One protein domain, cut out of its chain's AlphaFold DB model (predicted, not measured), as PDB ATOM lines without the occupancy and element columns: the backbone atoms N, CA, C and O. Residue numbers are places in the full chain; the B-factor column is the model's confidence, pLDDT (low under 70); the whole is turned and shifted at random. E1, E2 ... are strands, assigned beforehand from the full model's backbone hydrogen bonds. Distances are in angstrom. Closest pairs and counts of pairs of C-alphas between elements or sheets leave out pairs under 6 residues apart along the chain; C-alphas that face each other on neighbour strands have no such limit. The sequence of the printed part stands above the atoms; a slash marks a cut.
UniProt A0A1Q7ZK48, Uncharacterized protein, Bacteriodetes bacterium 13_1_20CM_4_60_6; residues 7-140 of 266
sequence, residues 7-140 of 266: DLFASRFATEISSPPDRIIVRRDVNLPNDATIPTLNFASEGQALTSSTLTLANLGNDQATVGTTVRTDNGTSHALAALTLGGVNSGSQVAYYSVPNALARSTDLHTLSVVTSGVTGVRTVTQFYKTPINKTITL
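This is residues 7 to 140 of the 266 residues of an uncharacterized protein of Bacteriodetes bacterium 13_1_20CM_4_60_6 (UniProt A0A1Q7ZK48). Two sheets lie partly face to face as a sandwich, the twisted E5-E4-E7-E8 and the smaller E6-E3-E9; the separate hairpin E1 E2 extends beyond one end, where residues 32 to 37 stick out. The first sheet is antiparallel, the second mixed. The 134 printed residues hold no named helix and nine named strands, E1 to E9 in chain order; the class is all strand, with under half of the residues in named elements. The whole is compact, radius of gyration of the C-alphas 16.3 A, yet elongated, spanning 51 by 31 by 26 A.

Start at E1, residues 7 to 12, a hairpin with E2, residues 23 to 30; N 8 and O 27 are 2.8 A apart, within hydrogen-bond range. Inner strand E3, residues 51 to 58, has antiparallel neighbour E6, residues 94 to 99 (N 53 and O 97, 3.0 A), and parallel neighbour E9, residues 136 to 139 (N 56 and O 136, 2.8 A). E4, residues 64 to 72, forms a hairpin with E5, residues 78 to 86 (N 84 and O 67, 2.8 A), and is antiparallel to E7, residues 110 to 118 (N 66 and O 116, 2.8 A). E7 and E8, residues 124 to 130, form a hairpin (N 113 and O 128, 2.8 A). Between the sheets, the closest C-alphas of E4 and E6 are Thr 69 and Tyr 98, 6.4 A; the closest of E1 and E5 are Phe 9 and His 79, 6.6 A.

Find C-alpha 7 at (184.299, 241.336, 194.266), where E1 begins. The longer strands are E4, 26.4 A, E7, 25.8 A, E5, 23.7 A, and E3, 22.8 A. E9 ends at C-alpha 139, (154.608, 229.859, 185.187).

The farthest C-alphas, Pro 33 and Gly 61, are 51.8 A apart. The printed part has no cut; the link E2 to E3 is long. Confidence is under 70 at residues 17, 87 to 92 and 120.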
ATOM      1  N   ASP A   7     184.539 240.952 195.651       94.56
ATOM      2  CA  ASP A   7     184.299 241.336 194.266       94.56
ATOM      3  C   ASP A   7     183.661 242.728 194.217       94.56
ATOM      4  O   ASP A   7     182.813 243.070 195.042       94.56
ATOM      5  N   LEU A   8     184.057 243.534 193.236       94.75
ATOM      6  CA  LEU A   8     183.482 244.843 192.959       94.75
ATOM      7  C   LEU A   8     182.648 244.758 191.688       94.75
ATOM      8  O   LEU A   8     183.151 244.412 190.619       94.75
ATOM      9  N   PHE A   9     181.386 245.149 191.811       96.75
ATOM     10  CA  PHE A   9     180.467 245.314 190.696       96.75
ATOM     11  C   PHE A   9     180.054 246.777 190.601       96.75
ATOM     12  O   PHE A   9     179.787 247.429 191.608       96.75
ATOM     13  N   ALA A  10     179.987 247.291 189.380       96.19
ATOM     14  CA  ALA A  10     179.435 248.607 189.114       96.19
ATOM     15  C   ALA A  10     178.591 248.556 187.847       96.19
ATOM     16  O   ALA A  10     179.043 248.054 186.818       96.19
ATOM     17  N   SER A  11     177.385 249.109 187.915       94.88
ATOM     18  CA  SER A  11     176.488 249.228 186.768       94.88
ATOM     19  C   SER A  11     176.414 250.680 186.317       94.88
ATOM     20  O   SER A  11     176.352 251.592 187.142       94.88
ATOM     21  N   ARG A  12     176.395 250.889 185.003       94.00
ATOM     22  CA  ARG A  12     176.085 252.173 184.382       94.00
ATOM     23  C   ARG A  12     174.687 252.108 183.797       94.00
ATOM     24  O   ARG A  12     174.313 251.106 183.197       94.00
ATOM     25  N   PHE A  13     173.959 253.200 183.943       91.25
ATOM     26  CA  PHE A  13     172.694 253.422 183.269       91.25
ATOM     27  C   PHE A  13     172.910 254.488 182.197       91.25
ATOM     28  O   PHE A  13     173.609 255.474 182.438       91.25
ATOM     29  N   ALA A  14     172.342 254.282 181.007       86.56
ATOM     30  CA  ALA A  14     172.498 255.216 179.891       86.56
ATOM     31  C   ALA A  14     171.898 256.597 180.209       86.56
ATOM     32  O   ALA A  14     172.370 257.615 179.710       86.56
ATOM     33  N   THR A  15     170.863 256.622 181.052       83.94
ATOM     34  CA  THR A  15     170.226 257.821 181.606       83.94
ATOM     35  C   THR A  15     169.814 257.552 183.056       83.94
ATOM     36  O   THR A  15     169.741 256.396 183.471       83.94
ATOM     37  N   GLU A  16     169.479 258.592 183.817       72.31
ATOM     38  CA  GLU A  16     169.048 258.457 185.222       72.31
ATOM     39  C   GLU A  16     167.779 257.603 185.405       72.31
ATOM     40  O   GLU A  16     167.562 257.049 186.477       72.31
ATOM     41  N   ILE A  17     166.964 257.463 184.353       67.56
ATOM     42  CA  ILE A  17     165.697 256.713 184.369       67.56
ATOM     43  C   ILE A  17     165.724 255.438 183.514       67.56
ATOM     44  O   ILE A  17     164.705 254.756 183.403       67.56
ATOM     45  N   SER A  18     166.849 255.096 182.877       71.69
ATOM     46  CA  SER A  18     166.917 253.873 182.067       71.69
ATOM     47  C   SER A  18     167.082 252.654 182.965       71.69
ATOM     48  O   SER A  18     168.029 252.602 183.739       71.69
ATOM     49  N   SER A  19     166.217 251.657 182.802       75.88
ATOM     50  CA  SER A  19     166.435 250.277 183.241       75.88
ATOM     51  C   SER A  19     166.207 249.371 182.029       75.88
ATOM     52  O   SER A  19     165.245 249.609 181.292       75.88
ATOM     53  N   PRO A  20     167.061 248.368 181.768       87.38
ATOM     54  CA  PRO A  20     168.219 247.903 182.554       87.38
ATOM     55  C   PRO A  20     169.442 248.848 182.482       87.38
ATOM     56  O   PRO A  20     169.444 249.787 181.681       87.38
ATOM     57  N   PRO A  21     170.510 248.595 183.265       91.44
ATOM     58  CA  PRO A  21     171.816 249.197 183.001       91.44
ATOM     59  C   PRO A  21     172.358 248.788 181.626       91.44
ATOM     60  O   PRO A  21     172.088 247.694 181.131       91.44
ATOM     61  N   ASP A  22     173.147 249.667 181.010       93.00
ATOM     62  CA  ASP A  22     173.696 249.470 179.667       93.00
ATOM     63  C   ASP A  22     175.127 248.912 179.681       93.00
ATOM     64  O   ASP A  22     175.565 248.274 178.718       93.00
ATOM     65  N   ARG A  23     175.863 249.115 180.782       95.62
ATOM     66  CA  ARG A  23     177.195 248.537 180.999       95.62
ATOM     67  C   ARG A  23     177.376 248.049 182.428       95.62
ATOM     68  O   ARG A  23     176.800 248.592 183.367       95.62
ATOM     69  N   ILE A  24     178.270 247.082 182.584       97.25
ATOM     70  CA  ILE A  24     178.745 246.574 183.863       97.25
ATOM     71  C   ILE A  24     180.274 246.509 183.879       97.25
ATOM     72  O   ILE A  24     180.907 246.185 182.874       97.25
ATOM     73  N   ILE A  25     180.856 246.819 185.031       98.06
ATOM     74  CA  ILE A  25     182.246 246.538 185.380       98.06
ATOM     75  C   ILE A  25     182.233 245.486 186.482       98.06
ATOM     76  O   ILE A  25     181.461 245.597 187.436       98.06
ATOM     77  N   VAL A  26     183.104 244.486 186.350       97.75
ATOM     78  CA  VAL A  26     183.329 243.457 187.366       97.75
ATOM     79  C   VAL A  26     184.829 243.350 187.613       97.75
ATOM     80  O   VAL A  26     185.577 242.980 186.710       97.75
ATOM     81  N   ARG A  27     185.266 243.651 188.837       96.00
ATOM     82  CA  ARG A  27     186.635 243.404 189.306       96.00
ATOM     83  C   ARG A  27     186.588 242.347 190.393       96.00
ATOM     84  O   ARG A  27     185.799 242.459 191.324       96.00
ATOM     85  N   ARG A  28     187.417 241.318 190.265       94.75
ATOM     86  CA  ARG A  28     187.416 240.176 191.180       94.75
ATOM     87  C   ARG A  28     188.507 240.282 192.228       94.75
ATOM     88  O   ARG A  28     189.552 240.864 191.947       94.75
ATOM     89  N   ASP A  29     188.253 239.685 193.390       93.38
ATOM     90  CA  ASP A  29     189.209 239.546 194.496       93.38
ATOM     91  C   ASP A  29     189.905 240.869 194.875       93.38
ATOM     92  O   ASP A  29     191.098 240.923 195.185       93.38
ATOM     93  N   VAL A  30     189.156 241.969 194.830       92.62
ATOM     94  CA  VAL A  30     189.624 243.300 195.203       92.62
ATOM     95  C   VAL A  30     189.866 243.318 196.711       92.62
ATOM     96  O   VAL A  30     188.935 243.317 197.514       92.62
ATOM     97  N   ASN A  31     191.139 243.341 197.097       90.88
ATOM     98  CA  ASN A  31     191.578 243.391 198.487       90.88
ATOM     99  C   ASN A  31     192.241 244.742 198.767       90.88
ATOM    100  O   ASN A  31     193.458 244.898 198.655       90.88
ATOM    101  N   LEU A  32     191.415 245.748 199.050       88.12
ATOM    102  CA  LEU A  32     191.884 247.092 199.371       88.12
ATOM    103  C   LEU A  32     192.121 247.214 200.885       88.12
ATOM    104  O   LEU A  32     191.254 246.796 201.658       88.12
ATOM    105  N   PRO A  33     193.248 247.804 201.331       88.25
ATOM    106  CA  PRO A  33     193.450 248.148 202.735       88.25
ATOM    107  C   PRO A  33     192.319 249.030 203.273       88.25
ATOM    108  O   PRO A  33     191.626 249.708 202.509       88.25
ATOM    109  N   ASN A  34     192.156 249.062 204.597       84.75
ATOM    110  CA  ASN A  34     191.202 249.988 205.194       84.75
ATOM    111  C   ASN A  34     191.540 251.432 204.789       84.75
ATOM    112  O   ASN A  34     192.713 251.785 204.670       84.75
ATOM    113  N   ASP A  35     190.502 252.228 204.537       85.62
ATOM    114  CA  ASP A  35     190.597 253.630 204.104       85.62
ATOM    115  C   ASP A  35     191.292 253.859 202.745       85.62
ATOM    116  O   ASP A  35     191.525 255.000 202.339       85.62
ATOM    117  N   ALA A  36     191.588 252.797 201.988       88.75
ATOM    118  CA  ALA A  36     192.110 252.929 200.636       88.75
ATOM    119  C   ALA A  36     191.046 253.461 199.665       88.75
ATOM    120  O   ALA A  36     189.849 253.184 199.771       88.75
ATOM    121  N   THR A  37     191.504 254.199 198.656       90.00
ATOM    122  CA  THR A  37     190.647 254.673 197.565       90.00
ATOM    123  C   THR A  37     190.441 253.566 196.535       90.00
ATOM    124  O   THR A  37     191.401 252.937 196.089       90.00
ATOM    125  N   ILE A  38     189.192 253.349 196.120       91.00
ATOM    126  CA  ILE A  38     188.873 252.450 195.006       91.00
ATOM    127  C   ILE A  38     189.441 253.061 193.715       91.00
ATOM    128  O   ILE A  38     189.101 254.204 193.399       91.00
ATOM    129  N   PRO A  39     190.268 252.334 192.937       91.94
ATOM    130  CA  PRO A  39     190.779 252.853 191.673       91.94
ATOM    131  C   PRO A  39     189.640 253.220 190.720       91.94
ATOM    132  O   PRO A  39     188.665 252.471 190.610       91.94
ATOM    133  N   THR A  40     189.791 254.329 189.994       94.94
ATOM    134  CA  THR A  40     188.768 254.874 189.091       94.94
ATOM    135  C   THR A  40     188.143 253.802 188.197       94.94
ATOM    136  O   THR A  40     188.841 252.993 187.580       94.94
ATOM    137  N   LEU A  41     186.813 253.800 188.126       96.50
ATOM    138  CA  LEU A  41     186.028 252.926 187.257       96.50
ATOM    139  C   LEU A  41     185.839 253.610 185.900       96.50
ATOM    140  O   LEU A  41     185.315 254.721 185.842       96.50
ATOM    141  N   ASN A  42     186.252 252.963 184.807       95.69
ATOM    142  CA  ASN A  42     186.131 253.531 183.462       95.69
ATOM    143  C   ASN A  42     185.243 252.663 182.564       95.69
ATOM    144  O   ASN A  42     185.702 251.729 181.909       95.69
ATOM    145  N   PHE A  43     183.961 253.015 182.473       95.38
ATOM    146  CA  PHE A  43     182.990 252.278 181.659       95.38
ATOM    147  C   PHE A  43     183.232 252.349 180.146       95.38
ATOM    148  O   PHE A  43     182.644 251.551 179.420       95.38
ATOM    149  N   ALA A  44     184.064 253.274 179.655       94.38
ATOM    150  CA  ALA A  44     184.386 253.348 178.232       94.38
ATOM    151  C   ALA A  44     185.367 252.244 177.803       94.38
ATOM    152  O   ALA A  44     185.231 251.710 176.706       94.38
ATOM    153  N   SER A  45     186.327 251.890 178.664       94.62
ATOM    154  CA  SER A  45     187.360 250.887 178.368       94.62
ATOM    155  C   SER A  45     187.127 249.539 179.050       94.62
ATOM    156  O   SER A  45     187.445 248.503 178.478       94.62
ATOM    157  N   GLU A  46     186.603 249.543 180.276       95.88
ATOM    158  CA  GLU A  46     186.410 248.345 181.107       95.88
ATOM    159  C   GLU A  46     184.968 247.825 181.040       95.88
ATOM    160  O   GLU A  46     184.718 246.629 181.182       95.88
ATOM    161  N   GLY A  47     184.009 248.729 180.817       96.31
ATOM    162  CA  GLY A  47     182.588 248.414 180.856       96.31
ATOM    163  C   GLY A  47     182.158 247.490 179.719       96.31
ATOM    164  O   GLY A  47     182.339 247.803 178.540       96.31
ATOM    165  N   GLN A  48     181.482 246.397 180.055       97.25
ATOM    166  CA  GLN A  48     180.904 245.457 179.092       97.25
ATOM    167  C   GLN A  48     179.377 245.511 179.114       97.25
ATOM    168  O   GLN A  48     178.783 245.852 180.131       97.25
ATOM    169  N   ALA A  49     178.731 245.198 177.991       95.12
ATOM    170  CA  ALA A  49     177.279 245.037 177.961       95.12
ATOM    171  C   ALA A  49     176.877 243.765 178.721       95.12
ATOM    172  O   ALA A  49     177.592 242.767 178.643       95.12
ATOM    173  N   LEU A  50     175.744 243.790 179.426       95.94
ATOM    174  CA  LEU A  50     175.211 242.613 180.113       95.94
ATOM    175  C   LEU A  50     174.770 241.541 179.103       95.94
ATOM    176  O   LEU A  50     174.381 241.851 177.977       95.94
ATOM    177  N   THR A  51     174.783 240.272 179.517       96.50
ATOM    178  CA  THR A  51     174.192 239.193 178.710       96.50
ATOM    179  C   THR A  51     172.685 239.175 178.918       96.50
ATOM    180  O   THR A  51     172.228 239.066 180.052       96.50
ATOM    181  N   SER A  52     171.913 239.275 177.836       95.50
ATOM    182  CA  SER A  52     170.450 239.211 177.875       95.50
ATOM    183  C   SER A  52     169.927 237.837 177.455       95.50
ATOM    184  O   SER A  52     170.452 237.225 176.525       95.50
ATOM    185  N   SER A  53     168.851 237.379 178.083       96.69
ATOM    186  CA  SER A  53     168.075 236.202 177.670       96.69
ATOM    187  C   SER A  53     166.580 236.485 177.769       96.69
ATOM    188  O   SER A  53     166.165 237.428 178.441       96.69
ATOM    189  N   THR A  54     165.764 235.689 177.076       96.31
ATOM    190  CA  THR A  54     164.312 235.902 177.021       96.31
ATOM    191  C   THR A  54     163.602 235.108 178.109       96.31
ATOM    192  O   THR A  54     163.797 233.901 178.241       96.31
ATOM    193  N   LEU A  55     162.732 235.774 178.857       95.62
ATOM    194  CA  LEU A  55     161.798 235.182 179.801       95.62
ATOM    195  C   LEU A  55     160.378 235.270 179.238       95.62
ATOM    196  O   LEU A  55     159.901 236.356 178.930       95.62
ATOM    197  N   THR A  56     159.695 234.134 179.152       94.50
ATOM    198  CA  THR A  56     158.257 234.059 178.874       94.50
ATOM    199  C   THR A  56     157.501 233.875 180.186       94.50
ATOM    200  O   THR A  56     157.789 232.939 180.935       94.50
ATOM    201  N   LEU A  57     156.542 234.755 180.474       92.31
ATOM    202  CA  LEU A  57     155.703 234.670 181.673       92.31
ATOM    203  C   LEU A  57     154.359 234.017 181.353       92.31
ATOM    204  O   LEU A  57     153.637 234.475 180.471       92.31
ATOM    205  N   ALA A  58     153.994 232.981 182.099       92.38
ATOM    206  CA  ALA A  58     152.705 232.309 182.004       92.38
ATOM    207  C   ALA A  58     151.892 232.473 183.295       92.38
ATOM    208  O   ALA A  58     152.447 232.623 184.386       92.38
ATOM    209  N   ASN A  59     150.564 232.419 183.155       90.38
ATOM    210  CA  ASN A  59     149.597 232.554 184.250       90.38
ATOM    211  C   ASN A  59     149.679 233.902 184.997       90.38
ATOM    212  O   ASN A  59     149.410 233.994 186.195       90.38
ATOM    213  N   LEU A  60     150.051 234.971 184.288       86.75
ATOM    214  CA  LEU A  60     150.084 236.313 184.867       86.75
ATOM    215  C   LEU A  60     148.671 236.876 185.095       86.75
ATOM    216  O   LEU A  60     148.419 237.515 186.112       86.75
ATOM    217  N   GLY A  61     147.721 236.564 184.209       83.81
ATOM    218  CA  GLY A  61     146.376 237.134 184.268       83.81
ATOM    219  C   GLY A  61     146.419 238.641 184.011       83.81
ATOM    220  O   GLY A  61     147.020 239.061 183.026       83.81
ATOM    221  N   ASN A  62     145.802 239.419 184.903       81.81
ATOM    222  CA  ASN A  62     145.776 240.888 184.856       81.81
ATOM    223  C   ASN A  62     146.773 241.543 185.829       81.81
ATOM    224  O   ASN A  62     146.763 242.766 185.977       81.81
ATOM    225  N   ASP A  63     147.588 240.752 186.532       84.06
ATOM    226  CA  ASP A  63     148.583 241.297 187.452       84.06
ATOM    227  C   ASP A  63     149.684 242.034 186.677       84.06
ATOM    228  O   ASP A  63     150.063 241.651 185.569       84.06
ATOM    229  N   GLN A  64     150.264 243.056 187.301       87.31
ATOM    230  CA  GLN A  64     151.555 243.579 186.857       87.31
ATOM    231  C   GLN A  64     152.671 242.696 187.411       87.31
ATOM    232  O   GLN A  64     152.493 242.022 188.426       87.31
ATOM    233  N   ALA A  65     153.830 242.690 186.758       89.38
ATOM    234  CA  ALA A  65     154.981 241.923 187.219       89.38
ATOM    235  C   ALA A  65     156.264 242.741 187.154       89.38
ATOM    236  O   ALA A  65     156.510 243.459 186.189       89.38
ATOM    237  N   THR A  66     157.114 242.566 188.154       91.50
ATOM    238  CA  THR A  66     158.490 243.047 188.160       91.50
ATOM    239  C   THR A  66     159.419 241.857 188.009       91.50
ATOM    240  O   THR A  66     159.329 240.887 188.762       91.50
ATOM    241  N   VAL A  67     160.322 241.938 187.036       93.38
ATOM    242  CA  VAL A  67     161.367 240.944 186.798       93.38
ATOM    243  C   VAL A  67     162.693 241.518 187.265       93.38
ATOM    244  O   VAL A  67     163.157 242.529 186.744       93.38
ATOM    245  N   GLY A  68     163.297 240.880 188.260       93.81
ATOM    246  CA  GLY A  68     164.571 241.279 188.840       93.81
ATOM    247  C   GLY A  68     165.635 240.210 188.649       93.81
ATOM    248  O   GLY A  68     165.350 239.017 188.755       93.81
ATOM    249  N   THR A  69     166.873 240.635 188.414       96.62
ATOM    250  CA  THR A  69     168.033 239.748 188.457       96.62
ATOM    251  C   THR A  69     169.115 240.272 189.380       96.62
ATOM    252  O   THR A  69     169.444 241.460 189.382       96.62
ATOM    253  N   THR A  70     169.701 239.366 190.154       96.81
ATOM    254  CA  THR A  70     170.879 239.631 190.984       96.81
ATOM    255  C   THR A  70     171.951 238.583 190.709       96.81
ATOM    256  O   THR A  70     171.667 237.516 190.161       96.81
ATOM    257  N   VAL A  71     173.192 238.895 191.068       96.94
ATOM    258  CA  VAL A  71     174.292 237.932 191.152       96.94
ATOM    259  C   VAL A  71     174.850 237.950 192.564       96.94
ATOM    260  O   VAL A  71     175.004 239.020 193.150       96.94
ATOM    261  N   ARG A  72     175.164 236.769 193.088       95.50
ATOM    262  CA  ARG A  72     175.940 236.585 194.307       95.50
ATOM    263  C   ARG A  72     177.218 235.825 193.978       95.50
ATOM    264  O   ARG A  72     177.169 234.832 193.252       95.50
ATOM    265  N   THR A  73     178.337 236.282 194.518       94.56
ATOM    266  CA  THR A  73     179.641 235.628 194.366       94.56
ATOM    267  C   THR A  73     180.000 234.830 195.621       94.56
ATOM    268  O   THR A  73     179.360 234.960 196.670       94.56
ATOM    269  N   ASP A  74     180.998 233.958 195.513       89.94
ATOM    270  CA  ASP A  74     181.534 233.168 196.630       89.94
ATOM    271  C   ASP A  74     182.221 234.029 197.697       89.94
ATOM    272  O   ASP A  74     182.122 233.722 198.883       89.94
ATOM    273  N   ASN A  75     182.809 235.155 197.291       88.94
ATOM    274  CA  ASN A  75     183.350 236.183 198.182       88.94
ATOM    275  C   ASN A  75     182.261 236.987 198.928       88.94
ATOM    276  O   ASN A  75     182.571 237.920 199.663       88.94
ATOM    277  N   GLY A  76     180.977 236.650 198.753       87.00
ATOM    278  CA  GLY A  76     179.860 237.259 199.479       87.00
ATOM    279  C   GLY A  76     179.335 238.565 198.880       87.00
ATOM    280  O   GLY A  76     178.365 239.121 199.401       87.00
ATOM    281  N   THR A  77     179.904 239.046 197.772       92.12
ATOM    282  CA  THR A  77     179.364 240.211 197.063       92.12
ATOM    283  C   THR A  77     178.017 239.862 196.434       92.12
ATOM    284  O   THR A  77     177.892 238.861 195.730       92.12
ATOM    285  N   SER A  78     177.017 240.719 196.646       93.94
ATOM    286  CA  SER A  78     175.717 240.662 195.976       93.94
ATOM    287  C   SER A  78     175.492 241.944 195.181       93.94
ATOM    288  O   SER A  78     175.750 243.036 195.688       93.94
ATOM    289  N   HIS A  79     175.021 241.821 193.940       95.50
ATOM    290  CA  HIS A  79     174.791 242.964 193.055       95.50
ATOM    291  C   HIS A  79     173.504 242.806 192.250       95.50
ATOM    292  O   HIS A  79     173.245 241.751 191.665       95.50
ATOM    293  N   ALA A  80     172.704 243.870 192.187       94.81
ATOM    294  CA  ALA A  80     171.522 243.926 191.335       94.81
ATOM    295  C   ALA A  80     171.921 244.230 189.886       94.81
ATOM    296  O   ALA A  80     172.618 245.204 189.604       94.81
ATOM    297  N   LEU A  81     171.471 243.389 188.959       94.69
ATOM    298  CA  LEU A  81     171.819 243.488 187.543       94.69
ATOM    299  C   LEU A  81     170.750 244.221 186.747       94.69
ATOM    300  O   LEU A  81     171.088 245.045 185.910       94.69
ATOM    301  N   ALA A  82     169.477 243.936 186.997       91.38
ATOM    302  CA  ALA A  82     168.364 244.644 186.382       91.38
ATOM    303  C   ALA A  82     167.097 244.480 187.223       91.38
ATOM    304  O   ALA A  82     166.914 243.467 187.898       91.38
ATOM    305  N   ALA A  83     166.207 245.465 187.135       88.12
ATOM    306  CA  ALA A  83     164.840 245.376 187.623       88.12
ATOM    307  C   ALA A  83     163.924 246.034 186.590       88.12
ATOM    308  O   ALA A  83     164.023 247.237 186.336       88.12
ATOM    309  N   LEU A  84     163.072 245.233 185.960       86.12
ATOM    310  CA  LEU A  84     162.154 245.668 184.922       86.12
ATOM    311  C   LEU A  84     160.720 245.496 185.416       86.12
ATOM    312  O   LEU A  84     160.233 244.373 185.545       86.12
ATOM    313  N   THR A  85     160.049 246.615 185.675       82.62
ATOM    314  CA  THR A  85     158.607 246.631 185.935       82.62
ATOM    315  C   THR A  85     157.866 246.579 184.611       82.62
ATOM    316  O   THR A  85     158.070 247.416 183.731       82.62
ATOM    317  N   LEU A  86     156.995 245.594 184.470       77.12
ATOM    318  CA  LEU A  86     156.211 245.362 183.275       77.12
ATOM    319  C   LEU A  86     154.806 245.933 183.489       77.12
ATOM    320  O   LEU A  86     154.008 245.389 184.256       77.12
ATOM    321  N   GLY A  87     154.501 247.040 182.814       65.38
ATOM    322  CA  GLY A  87     153.151 247.600 182.799       65.38
ATOM    323  C   GLY A  87     152.244 246.817 181.850       65.38
ATOM    324  O   GLY A  87     152.585 246.661 180.681       65.38
ATOM    325  N   GLY A  88     151.092 246.340 182.335       60.88
ATOM    326  CA  GLY A  88     150.019 245.802 181.482       60.88
ATOM    327  C   GLY A  88     150.418 244.626 180.580       60.88
ATOM    328  O   GLY A  88     149.960 244.539 179.443       60.88
ATOM    329  N   VAL A  89     151.299 243.744 181.050       60.66
ATOM    330  CA  VAL A  89     151.714 242.538 180.316       60.66
ATOM    331  C   VAL A  89     150.646 241.455 180.413       60.66
ATOM    332  O   VAL A  89     150.183 241.116 181.496       60.66
ATOM    333  N   ASN A  90     150.305 240.860 179.273       62.88
ATOM    334  CA  ASN A  90     149.416 239.702 179.214       62.88
ATOM    335  C   ASN A  90     150.206 238.400 179.423       62.88
ATOM    336  O   ASN A  90     151.414 238.337 179.176       62.88
ATOM    337  N   SER A  91     149.529 237.322 179.825       65.81
ATOM    338  CA  SER A  91     150.133 235.982 179.821       65.81
ATOM    339  C   SER A  91     150.705 235.649 178.433       65.81
ATOM    340  O   SER A  91     150.065 235.909 177.417       65.81
ATOM    341  N   GLY A  92     151.905 235.072 178.390       68.62
ATOM    342  CA  GLY A  92     152.672 234.824 177.164       68.62
ATOM    343  C   GLY A  92     153.637 235.951 176.782       68.62
ATOM    344  O   GLY A  92     154.369 235.806 175.805       68.62
ATOM    345  N   SER A  93     153.678 237.051 177.544       77.50
ATOM    346  CA  SER A  93     154.622 238.146 177.294       77.50
ATOM    347  C   SER A  93     156.071 237.686 177.423       77.50
ATOM    348  O   SER A  93     156.431 236.968 178.362       77.50
ATOM    349  N   GLN A  94     156.894 238.132 176.476       87.38
ATOM    350  CA  GLN A  94     158.332 237.905 176.449       87.38
ATOM    351  C   GLN A  94     159.067 239.163 176.893       87.38
ATOM    352  O   GLN A  94     158.807 240.254 176.389       87.38
ATOM    353  N   VAL A  95     159.988 239.003 177.835       90.50
ATOM    354  CA  VAL A  95     160.766 240.103 178.408       90.50
ATOM    355  C   VAL A  95     162.222 239.699 178.524       90.50
ATOM    356  O   VAL A  95     162.536 238.528 178.731       90.50
ATOM    357  N   ALA A  96     163.128 240.658 178.379       93.00
ATOM    358  CA  ALA A  96     164.540 240.394 178.593       93.00
ATOM    359  C   ALA A  96     164.851 240.343 180.093       93.00
ATOM    360  O   ALA A  96     164.344 241.148 180.874       93.00
ATOM    361  N   TYR A  97     165.728 239.426 180.480       94.94
ATOM    362  CA  TYR A  97     166.396 239.443 181.774       94.94
ATOM    363  C   TYR A  97     167.912 239.440 181.566       94.94
ATOM    364  O   TYR A  97     168.400 238.982 180.528       94.94
ATOM    365  N   TYR A  98     168.650 239.976 182.539       96.06
ATOM    366  CA  TYR A  98     170.059 240.322 182.365       96.06
ATOM    367  C   TYR A  98     170.959 239.608 183.369       96.06
ATOM    368  O   TYR A  98     170.634 239.508 184.554       96.06
ATOM    369  N   SER A  99     172.109 239.154 182.885       97.00
ATOM    370  CA  SER A  99     173.109 238.398 183.636       97.00
ATOM    371  C   SER A  99     174.502 238.999 183.449       97.00
ATOM    372  O   SER A  99     174.757 239.764 182.509       97.00
ATOM    373  N   VAL A 100     175.421 238.634 184.345       97.38
ATOM    374  CA  VAL A 100     176.843 238.984 184.206       97.38
ATOM    375  C   VAL A 100     177.377 238.395 182.893       97.38
ATOM    376  O   VAL A 100     177.071 237.241 182.591       97.38
ATOM    377  N   PRO A 101     178.160 239.149 182.102       96.12
ATOM    378  CA  PRO A 101     178.766 238.636 180.878       96.12
ATOM    379  C   PRO A 101     179.622 237.401 181.134       96.12
ATOM    380  O   PRO A 101     180.397 237.387 182.085       96.12
ATOM    381  N   ASN A 102     179.550 236.395 180.259       92.25
ATOM    382  CA  ASN A 102     180.291 235.141 180.447       92.25
ATOM    383  C   ASN A 102     181.813 235.352 180.577       92.25
ATOM    384  O   ASN A 102     182.470 234.643 181.325       92.25
ATOM    385  N   ALA A 103     182.368 236.366 179.902       93.88
ATOM    386  CA  ALA A 103     183.785 236.729 180.010       93.88
ATOM    387  C   ALA A 103     184.185 237.294 181.390       93.88
ATOM    388  O   ALA A 103     185.370 237.349 181.707       93.88
ATOM    389  N   LEU A 104     183.212 237.738 182.190       95.75
ATOM    390  CA  LEU A 104     183.395 238.311 183.526       95.75
ATOM    391  C   LEU A 104     182.865 237.396 184.641       95.75
ATOM    392  O   LEU A 104     183.173 237.624 185.815       95.75
ATOM    393  N   ALA A 105     182.050 236.397 184.296       94.56
ATOM    394  CA  ALA A 105     181.444 235.460 185.229       94.56
ATOM    395  C   ALA A 105     182.447 234.392 185.693       94.56
ATOM    396  O   ALA A 105     183.324 233.960 184.943       94.56
ATOM    397  N   ARG A 106     182.298 233.943 186.938       95.31
ATOM    398  CA  ARG A 106     182.982 232.771 187.498       95.31
ATOM    399  C   ARG A 106     181.995 231.621 187.626       95.31
ATOM    400  O   ARG A 106     180.802 231.830 187.812       95.31
ATOM    401  N   SER A 107     182.495 230.388 187.603       93.06
ATOM    402  CA  SER A 107     181.666 229.193 187.817       93.06
ATOM    403  C   SER A 107     181.053 229.117 189.223       93.06
ATOM    404  O   SER A 107     180.133 228.326 189.446       93.06
ATOM    405  N   THR A 108     181.562 229.906 190.170       93.25
ATOM    406  CA  THR A 108     181.049 230.047 191.537       93.25
ATOM    407  C   THR A 108     179.987 231.134 191.681       93.25
ATOM    408  O   THR A 108     179.292 231.144 192.694       93.25
ATOM    409  N   ASP A 109     179.798 231.993 190.674       96.00
ATOM    410  CA  ASP A 109     178.710 232.965 190.690       96.00
ATOM    411  C   ASP A 109     177.362 232.250 190.621       96.00
ATOM    412  O   ASP A 109     177.180 231.295 189.859       96.00
ATOM    413  N   LEU A 110     176.402 232.752 191.390       96.31
ATOM    414  CA  LEU A 110     175.019 232.314 191.339       96.31
ATOM    415  C   LEU A 110     174.127 233.508 191.026       96.31
ATOM    416  O   LEU A 110     174.096 234.493 191.765       96.31
ATOM    417  N   HIS A 111     173.382 233.412 189.933       97.44
ATOM    418  CA  HIS A 111     172.365 234.386 189.587       97.44
ATOM    419  C   HIS A 111     171.014 233.979 190.152       97.44
ATOM    420  O   HIS A 111     170.645 232.803 190.168       97.44
ATOM    421  N   THR A 112     170.241 234.988 190.526       96.31
ATOM    422  CA  THR A 112     168.845 234.841 190.923       96.31
ATOM    423  C   THR A 112     167.983 235.585 189.916       96.31
ATOM    424  O   THR A 112     168.229 236.757 189.642       96.31
ATOM    425  N   LEU A 113     166.983 234.910 189.351       97.12
ATOM    426  CA  LEU A 113     165.909 235.511 188.558       97.12
ATOM    427  C   LEU A 113     164.640 235.483 189.401       97.12
ATOM    428  O   LEU A 113     164.166 234.403 189.746       97.12
ATOM    429  N   SER A 114     164.102 236.654 189.717       95.69
ATOM    430  CA  SER A 114     162.871 236.807 190.485       95.69
ATOM    431  C   SER A 114     161.791 237.449 189.627       95.69
ATOM    432  O   SER A 114     162.039 238.441 188.943       95.69
ATOM    433  N   VAL A 115     160.595 236.879 189.668       95.19
ATOM    434  CA  VAL A 115     159.374 237.457 189.110       95.19
ATOM    435  C   VAL A 115     158.434 237.686 190.276       95.19
ATOM    436  O   VAL A 115     158.056 236.723 190.937       95.19
ATOM    437  N   VAL A 116     158.060 238.937 190.517       94.19
ATOM    438  CA  VAL A 116     157.152 239.329 191.600       94.19
ATOM    439  C   VAL A 116     155.953 240.025 190.983       94.19
ATOM    440  O   VAL A 116     156.129 240.993 190.244       94.19
ATOM    441  N   THR A 117     154.741 239.554 191.262       92.38
ATOM    442  CA  THR A 117     153.530 240.238 190.812       92.38
ATOM    443  C   THR A 117     153.120 241.349 191.768       92.38
ATOM    444  O   THR A 117     153.370 241.284 192.970       92.38
ATOM    445  N   SER A 118     152.444 242.363 191.244       84.81
ATOM    446  CA  SER A 118     151.656 243.297 192.038       84.81
ATOM    447  C   SER A 118     150.197 243.193 191.601       84.81
ATOM    448  O   SER A 118     149.850 243.379 190.433       84.81
ATOM    449  N   GLY A 119     149.339 242.845 192.556       76.00
ATOM    450  CA  GLY A 119     147.909 242.668 192.351       76.00
ATOM    451  C   GLY A 119     147.141 242.983 193.630       76.00
ATOM    452  O   GLY A 119     147.650 242.820 194.738       76.00
ATOM    453  N   VAL A 120     145.895 243.436 193.480       68.00
ATOM    454  CA  VAL A 120     145.019 243.809 194.610       68.00
ATOM    455  C   VAL A 120     144.673 242.621 195.512       68.00
ATOM    456  O   VAL A 120     144.354 242.791 196.683       68.00
ATOM    457  N   THR A 121     144.738 241.404 194.977       71.88
ATOM    458  CA  THR A 121     144.376 240.168 195.678       71.88
ATOM    459  C   THR A 121     145.543 239.479 196.380       71.88
ATOM    460  O   THR A 121     145.318 238.443 197.006       71.88
ATOM    461  N   GLY A 122     146.766 239.998 196.255       88.25
ATOM    462  CA  GLY A 122     147.982 239.377 196.776       88.25
ATOM    463  C   GLY A 122     149.164 239.465 195.811       88.25
ATOM    464  O   GLY A 122     149.024 239.864 194.655       88.25
ATOM    465  N   VAL A 123     150.334 239.071 196.301       93.06
ATOM    466  CA  VAL A 123     151.601 239.035 195.560       93.06
ATOM    467  C   VAL A 123     151.953 237.586 195.272       93.06
ATOM    468  O   VAL A 123     151.851 236.747 196.160       93.06
ATOM    469  N   ARG A 124     152.392 237.283 194.053       94.62
ATOM    470  CA  ARG A 124     152.936 235.975 193.672       94.62
ATOM    471  C   ARG A 124     154.394 236.143 193.288       94.62
ATOM    472  O   ARG A 124     154.724 237.051 192.531       94.62
ATOM    473  N   THR A 125     155.244 235.246 193.762       95.56
ATOM    474  CA  THR A 125     156.679 235.289 193.487       95.56
ATOM    475  C   THR A 125     157.152 233.960 192.935       95.56
ATOM    476  O   THR A 125     156.790 232.904 193.451       95.56
ATOM    477  N   VAL A 126     158.001 234.004 191.911       96.44
ATOM    478  CA  VAL A 126     158.828 232.869 191.494       96.44
ATOM    479  C   VAL A 126     160.280 233.313 191.466       96.44
ATOM    480  O   VAL A 126     160.622 234.274 190.785       96.44
ATOM    481  N   THR A 127     161.131 232.566 192.159       96.06
ATOM    482  CA  THR A 127     162.576 232.771 192.199       96.06
ATOM    483  C   THR A 127     163.272 231.540 191.640       96.06
ATOM    484  O   THR A 127     163.035 230.430 192.115       96.06
ATOM    485  N   GLN A 128     164.143 231.722 190.650       96.62
ATOM    486  CA  GLN A 128     165.000 230.673 190.099       96.62
ATOM    487  C   GLN A 128     166.472 231.018 190.279       96.62
ATOM    488  O   GLN A 128     166.892 232.137 189.977       96.62
ATOM    489  N   PHE A 129     167.259 230.025 190.679       96.06
ATOM    490  CA  PHE A 129     168.709 230.131 190.793       96.06
ATOM    491  C   PHE A 129     169.378 229.485 189.576       96.06
ATOM    492  O   PHE A 129     169.017 228.377 189.174       96.06
ATOM    493  N   TYR A 130     170.325 230.177 188.949       96.62
ATOM    494  CA  TYR A 130     170.981 229.719 187.722       96.62
ATOM    495  C   TYR A 130     172.420 230.225 187.629       96.62
ATOM    496  O   TYR A 130     172.764 231.218 188.264       96.62
ATOM    497  N   LYS A 131     173.256 229.561 186.827       95.12
ATOM    498  CA  LYS A 131     174.603 230.057 186.492       95.12
ATOM    499  C   LYS A 131     174.695 230.520 185.048       95.12
ATOM    500  O   LYS A 131     175.282 231.555 184.754       95.12
ATOM    501  N   THR A 132     174.082 229.762 184.140       93.06
ATOM    502  CA  THR A 132     174.101 230.077 182.707       93.06
ATOM    503  C   THR A 132     172.778 230.714 182.279       93.06
ATOM    504  O   THR A 132     171.723 230.094 182.461       93.06
ATOM    505  N   PRO A 133     172.782 231.933 181.712       93.94
ATOM    506  CA  PRO A 133     171.568 232.529 181.168       93.94
ATOM    507  C   PRO A 133     171.109 231.773 179.916       93.94
ATOM    508  O   PRO A 133     171.894 231.535 179.000       93.94
ATOM    509  N   ILE A 134     169.830 231.398 179.883       95.94
ATOM    510  CA  ILE A 134     169.168 230.727 178.759       95.94
ATOM    511  C   ILE A 134     167.737 231.248 178.637       95.94
ATOM    512  O   ILE A 134     167.166 231.746 179.602       95.94
ATOM    513  N   ASN A 135     167.099 231.080 177.482       97.25
ATOM    514  CA  ASN A 135     165.680 231.410 177.379       97.25
ATOM    515  C   ASN A 135     164.852 230.548 178.348       97.25
ATOM    516  O   ASN A 135     165.045 229.333 178.435       97.25
ATOM    517  N   LYS A 136     163.934 231.180 179.084       95.06
ATOM    518  CA  LYS A 136     163.148 230.555 180.154       95.06
ATOM    519  C   LYS A 136     161.661 230.793 179.962       95.06
ATOM    520  O   LYS A 136     161.242 231.819 179.437       95.06
ATOM    521  N   THR A 137     160.869 229.857 180.471       94.69
ATOM    522  CA  THR A 137     159.447 230.072 180.743       94.69
ATOM    523  C   THR A 137     159.223 229.927 182.240       94.69
ATOM    524  O   THR A 137     159.617 228.917 182.821       94.69
ATOM    525  N   ILE A 138     158.609 230.931 182.864       94.31
ATOM    526  CA  ILE A 138     158.160 230.875 184.258       94.31
ATOM    527  C   ILE A 138     156.638 230.892 184.261       94.31
ATOM    528  O   ILE A 138     156.018 231.795 183.705       94.31
ATOM    529  N   THR A 139     156.046 229.894 184.911       94.12
ATOM    530  CA  THR A 139     154.608 229.859 185.187       94.12
ATOM    531  C   THR A 139     154.390 230.275 186.631       94.12
ATOM    532  O   THR A 139     154.929 229.645 187.538       94.12
ATOM    533  N   LEU A 140     153.626 231.345 186.842       93.81
ATOM    534  CA  LEU A 140     153.212 231.765 188.177       93.81
ATOM    535  C   LEU A 140     152.175 230.780 188.725       93.81
ATOM    536  O   LEU A 140     151.335 230.284 187.972       93.81
TER     537      LEU A 140